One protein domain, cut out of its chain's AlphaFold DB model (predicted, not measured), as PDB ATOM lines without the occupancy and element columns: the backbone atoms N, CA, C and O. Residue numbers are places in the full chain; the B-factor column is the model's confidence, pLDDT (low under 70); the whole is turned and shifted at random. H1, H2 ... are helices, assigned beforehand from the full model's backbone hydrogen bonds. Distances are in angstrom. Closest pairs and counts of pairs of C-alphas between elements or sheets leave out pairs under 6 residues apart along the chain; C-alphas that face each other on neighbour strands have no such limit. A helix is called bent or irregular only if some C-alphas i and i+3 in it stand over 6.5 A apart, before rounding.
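AT A GLANCE: This is residues 60 to 101 of the 101 residues of an uncharacterized protein of Burkholderia dabaoshanensis (UniProt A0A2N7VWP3). Two helices, H1 and the shorter H2, meet near one end of each and open out from there as a V, with the tight turn between them at the point of the V. The far parts of both arms, residues 60 to 71 of H1 and residues 94 to 99 of H2, stand free, as do residues 100 and 101 after H2. The printed part has 42 residues with two named helices, H1 then H2, and no named strand; the class is all helix. It is only just loose, close to compact, with a radius of gyration of the C-alphas of 11.3 A, and flat, spanning 33 by 23 by 11 A.

IN THESE COORDINATES: Find C-alpha 60 at (165.821, 75.258, 92.495); from there H1, residues 60 to 80, runs 30.3 A to C-alpha 80 at (138.980, 74.761, 106.646). After a link of 3 residues H2, residues 84 to 99, begins, and it runs 22.7 A from its first C-alpha to C-alpha 99 at (156.724, 89.578, 110.026). Neither helix is bent.

HOW THE PARTS SIT: Look at residues 75 to 80 of H1 and residues 85 to 90 of H2: with these parts alone the two helices touch. Their closest C-alphas are those of Ala 79 and Gln 87, 4.4 A apart. Their lines stand at a steep tilt of 47 degrees, and they run opposite ways. In H2 every O i to N i+4 pair is within hydrogen-bond range; in H1 16 of 17 are.

THE WHOLE: The two C-alphas farthest apart are those of Ala 60 and Gly 82, at 33.7 A. From Ala 60 to Gly 101, the chain's last residue, the C-alphas are 22.4 A apart. The printed part has no cut, and the link from H1 to H2 is tight. Look to the B-factor column for the model's confidence: the mean pLDDT of the printed part is 73.3, and residues 60 to 72 and 100 to 101 are under 70.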
ATOM      1  N   ALA A  60     165.887  75.919  91.190       66.62
ATOM      2  CA  ALA A  60     165.821  75.258  92.495       66.62
ATOM      3  C   ALA A  60     164.901  75.987  93.490       66.62
ATOM      4  O   ALA A  60     164.123  75.355  94.197       66.62
ATOM      5  N   ALA A  61     164.935  77.323  93.502       63.84
ATOM      6  CA  ALA A  61     164.079  78.117  94.379       63.84
ATOM      7  C   ALA A  61     162.602  78.034  93.961       63.84
ATOM      8  O   ALA A  61     161.726  78.005  94.817       63.84
ATOM      9  N   ARG A  62     162.314  77.935  92.655       62.72
ATOM     10  CA  ARG A  62     160.942  77.700  92.172       62.72
ATOM     11  C   ARG A  62     160.441  76.301  92.516       62.72
ATOM     12  O   ARG A  62     159.295  76.176  92.920       62.72
ATOM     13  N   ALA A  63     161.288  75.279  92.386       62.88
ATOM     14  CA  ALA A  63     160.927  73.904  92.732       62.88
ATOM     15  C   ALA A  63     160.577  73.764  94.222       62.88
ATOM     16  O   ALA A  63     159.524  73.228  94.547       62.88
ATOM     17  N   ALA A  64     161.391  74.352  95.107       60.59
ATOM     18  CA  ALA A  64     161.107  74.383  96.542       60.59
ATOM     19  C   ALA A  64     159.783  75.101  96.867       60.59
ATOM     20  O   ALA A  64     159.056  74.698  97.770       60.59
ATOM     21  N   LEU A  65     159.445  76.148  96.106       61.16
ATOM     22  CA  LEU A  65     158.179  76.865  96.254       61.16
ATOM     23  C   LEU A  65     156.982  75.989  95.857       61.16
ATOM     24  O   LEU A  65     155.978  75.989  96.559       61.16
ATOM     25  N   VAL A  66     157.094  75.224  94.769       61.00
ATOM     26  CA  VAL A  66     156.019  74.332  94.305       61.00
ATOM     27  C   VAL A  66     155.772  73.198  95.302       61.00
ATOM     28  O   VAL A  66     154.625  72.972  95.689       61.00
ATOM     29  N   GLU A  67     156.830  72.545  95.778       57.44
ATOM     30  CA  GLU A  67     156.721  71.446  96.748       57.44
ATOM     31  C   GLU A  67     156.126  71.918  98.085       57.44
ATOM     32  O   GLU A  67     155.242  71.269  98.651       57.44
ATOM     33  N   ALA A  68     156.526  73.108  98.547       60.09
ATOM     34  CA  ALA A  68     155.913  73.729  99.714       60.09
ATOM     35  C   ALA A  68     154.417  73.998  99.481       60.09
ATOM     36  O   ALA A  68     153.595  73.678 100.337       60.09
ATOM     37  N   THR A  69     154.037  74.519  98.307       58.59
ATOM     38  CA  THR A  69     152.635  74.874  98.034       58.59
ATOM     39  C   THR A  69     151.690  73.677  97.972       58.59
ATOM     40  O   THR A  69     150.544  73.810  98.398       58.59
ATOM     41  N   GLU A  70     152.133  72.509  97.502       58.78
ATOM     42  CA  GLU A  70     151.272  71.320  97.434       58.78
ATOM     43  C   GLU A  70     150.871  70.837  98.840       58.78
ATOM     44  O   GLU A  70     149.698  70.557  99.103       58.78
ATOM     45  N   THR A  71     151.818  70.878  99.782       67.69
ATOM     46  CA  THR A  71     151.587  70.529 101.194       67.69
ATOM     47  C   THR A  71     150.771  71.606 101.925       67.69
ATOM     48  O   THR A  71     149.879  71.296 102.726       67.69
ATOM     49  N   SER A  72     151.006  72.888 101.621       67.06
ATOM     50  CA  SER A  72     150.245  74.000 102.207       67.06
ATOM     51  C   SER A  72     148.775  73.994 101.783       67.06
ATOM     52  O   SER A  72     147.907  74.326 102.588       67.06
ATOM     53  N   VAL A  73     148.461  73.604 100.541       73.94
ATOM     54  CA  VAL A  73     147.072  73.562 100.049       73.94
ATOM     55  C   VAL A  73     146.265  72.476 100.758       73.94
ATOM     56  O   VAL A  73     145.125  72.734 101.149       73.94
ATOM     57  N   GLN A  74     146.845  71.294 100.971       73.38
ATOM     58  CA  GLN A  74     146.195  70.228 101.742       73.38
ATOM     59  C   GLN A  74     145.967  70.663 103.192       73.38
ATOM     60  O   GLN A  74     144.839  70.601 103.684       73.38
ATOM     61  N   THR A  75     146.992  71.246 103.820       77.06
ATOM     62  CA  THR A  75     146.891  71.779 105.185       77.06
ATOM     63  C   THR A  75     145.827  72.877 105.286       77.06
ATOM     64  O   THR A  75     145.029  72.894 106.219       77.06
ATOM     65  N   ALA A  76     145.736  73.777 104.307       74.31
ATOM     66  CA  ALA A  76     144.702  74.807 104.287       74.31
ATOM     67  C   ALA A  76     143.295  74.217 104.164       74.31
ATOM     68  O   ALA A  76     142.380  74.643 104.870       74.31
ATOM     69  N   GLN A  77     143.110  73.211 103.311       79.19
ATOM     70  CA  GLN A  77     141.820  72.538 103.169       79.19
ATOM     71  C   GLN A  77     141.414  71.794 104.447       79.19
ATOM     72  O   GLN A  77     140.252  71.871 104.850       79.19
ATOM     73  N   GLU A  78     142.348  71.121 105.114       77.12
ATOM     74  CA  GLU A  78     142.102  70.454 106.399       77.12
ATOM     75  C   GLU A  78     141.792  71.461 107.512       77.12
ATOM     76  O   GLU A  78     140.831  71.277 108.265       77.12
ATOM     77  N   ALA A  79     142.504  72.591 107.545       84.06
ATOM     78  CA  ALA A  79     142.208  73.692 108.455       84.06
ATOM     79  C   ALA A  79     140.774  74.214 108.256       84.06
ATOM     80  O   ALA A  79     140.040  74.413 109.232       84.06
ATOM     81  N   HIS A  80     140.347  74.368 106.998       79.94
ATOM     82  CA  HIS A  80     138.980  74.761 106.646       79.94
ATOM     83  C   HIS A  80     137.929  73.717 107.035       79.94
ATOM     84  O   HIS A  80     136.795  74.085 107.337       79.94
ATOM     85  N   ARG A  81     138.286  72.429 107.064       84.19
ATOM     86  CA  ARG A  81     137.398  71.346 107.514       84.19
ATOM     87  C   ARG A  81     137.319  71.197 109.036       84.19
ATOM     88  O   ARG A  81     136.539  70.375 109.507       84.19
ATOM     89  N   GLY A  82     138.058  72.005 109.795       85.31
ATOM     90  CA  GLY A  82     137.999  72.016 111.257       85.31
ATOM     91  C   GLY A  82     139.158  71.303 111.953       85.31
ATOM     92  O   GLY A  82     139.092  71.115 113.167       85.31
ATOM     93  N   ASP A  83     140.216  70.923 111.230       88.62
ATOM     94  CA  ASP A  83     141.413  70.368 111.858       88.62
ATOM     95  C   ASP A  83     142.162  71.461 112.647       88.62
ATOM     96  O   ASP A  83     142.702  72.423 112.091       88.62
ATOM     97  N   LEU A  84     142.192  71.316 113.976       86.00
ATOM     98  CA  LEU A  84     142.829  72.269 114.888       86.00
ATOM     99  C   LEU A  84     144.357  72.322 114.736       86.00
ATOM    100  O   LEU A  84     144.959  73.359 115.033       86.00
ATOM    101  N   GLN A  85     144.999  71.230 114.317       85.94
ATOM    102  CA  GLN A  85     146.439  71.209 114.065       85.94
ATOM    103  C   GLN A  85     146.755  72.009 112.804       85.94
ATOM    104  O   GLN A  85     147.610  72.900 112.844       85.94
ATOM    105  N   ALA A  86     145.998  71.774 111.733       84.56
ATOM    106  CA  ALA A  86     146.158  72.487 110.475       84.56
ATOM    107  C   ALA A  86     145.846  73.991 110.613       84.56
ATOM    108  O   ALA A  86     146.604  74.828 110.122       84.56
ATOM    109  N   GLN A  87     144.801  74.367 111.363       82.25
ATOM    110  CA  GLN A  87     144.488  75.779 111.646       82.25
ATOM    111  C   GLN A  87     145.627  76.497 112.376       82.25
ATOM    112  O   GLN A  87     145.964  77.635 112.042       82.25
ATOM    113  N   ARG A  88     146.242  75.840 113.367       85.12
ATOM    114  CA  ARG A  88     147.386  76.405 114.099       85.12
ATOM    115  C   ARG A  88     148.615  76.554 113.208       85.12
ATOM    116  O   ARG A  88     149.335  77.541 113.353       85.12
ATOM    117  N   LEU A  89     148.860  75.590 112.322       84.69
ATOM    118  CA  LEU A  89     149.966  75.643 111.367       84.69
ATOM    119  C   LEU A  89     149.764  76.809 110.390       84.69
ATOM    120  O   LEU A  89     150.638  77.666 110.280       84.69
ATOM    121  N   LEU A  90     148.572  76.930 109.803       82.69
ATOM    122  CA  LEU A  90     148.244  78.003 108.864       82.69
ATOM    123  C   LEU A  90     148.316  79.388 109.523       82.69
ATOM    124  O   LEU A  90     148.890  80.318 108.959       82.69
ATOM    125  N   ALA A  91     147.804  79.537 110.748       84.06
ATOM    126  CA  ALA A  91     147.920  80.791 111.494       84.06
ATOM    127  C   ALA A  91     149.387  81.184 111.757       84.06
ATOM    128  O   ALA A  91     149.734  82.365 111.680       84.06
ATOM    129  N   LYS A  92     150.262  80.208 112.029       83.12
ATOM    130  CA  LYS A  92     151.703  80.439 112.205       83.12
ATOM    131  C   LYS A  92     152.388  80.878 110.913       83.12
ATOM    132  O   LYS A  92     153.181  81.816 110.957       83.12
ATOM    133  N   GLU A  93     152.074  80.247 109.784       80.94
ATOM    134  CA  GLU A  93     152.625  80.635 108.480       80.94
ATOM    135  C   GLU A  93     152.192  82.053 108.086       80.94
ATOM    136  O   GLU A  93     153.022  82.864 107.675       80.94
ATOM    137  N   GLN A  94     150.915  82.394 108.285       79.56
ATOM    138  CA  GLN A  94     150.409  83.748 108.030       79.56
ATOM    139  C   GLN A  94     151.091  84.789 108.928       79.56
ATOM    140  O   GLN A  94     151.472  85.860 108.454       79.56
ATOM    141  N   ALA A  95     151.312  84.468 110.206       81.12
ATOM    142  CA  ALA A  95     152.040  85.343 111.122       81.12
ATOM    143  C   ALA A  95     153.512  85.522 110.708       81.12
ATOM    144  O   ALA A  95     154.017  86.642 110.715       81.12
ATOM    145  N   GLN A  96     154.201  84.456 110.285       76.94
ATOM    146  CA  GLN A  96     155.569  84.559 109.762       76.94
ATOM    147  C   GLN A  96     155.634  85.388 108.476       76.94
ATOM    148  O   GLN A  96     156.560  86.182 108.308       76.94
ATOM    149  N   LYS A  97     154.633  85.260 107.601       72.75
ATOM    150  CA  LYS A  97     154.524  86.059 106.378       72.75
ATOM    151  C   LYS A  97     154.276  87.544 106.665       72.75
ATOM    152  O   LYS A  97     154.765  88.381 105.916       72.75
ATOM    153  N   ALA A  98     153.557  87.872 107.739       70.38
ATOM    154  CA  ALA A  98     153.329  89.250 108.178       70.38
ATOM    155  C   ALA A  98     154.556  89.895 108.851       70.38
ATOM    156  O   ALA A  98     154.653  91.114 108.883       70.38
ATOM    157  N   VAL A  99     155.482  89.094 109.390       70.56
ATOM    158  CA  VAL A  99     156.724  89.578 110.026       70.56
ATOM    159  C   VAL A  99     157.878  89.719 109.021       70.56
ATOM    160  O   VAL A  99     158.815  90.470 109.270       70.56
ATOM    161  N   GLN A 100     157.830  89.005 107.890       55.09
ATOM    162  CA  GLN A 100     158.844  89.067 106.823       55.09
ATOM    163  C   GLN A 100     158.526  90.067 105.693       55.09
ATOM    164  O   GLN A 100     159.337  90.196 104.775       55.09
ATOM    165  N   GLY A 101     157.365  90.729 105.723       47.12
ATOM    166  CA  GLY A 101     156.984  91.786 104.772       47.12
ATOM    167  C   GLY A 101     157.194  93.169 105.362       47.12
ATOM    168  O   GLY A 101     157.574  94.068 104.581       47.12
TER     169      GLY A 101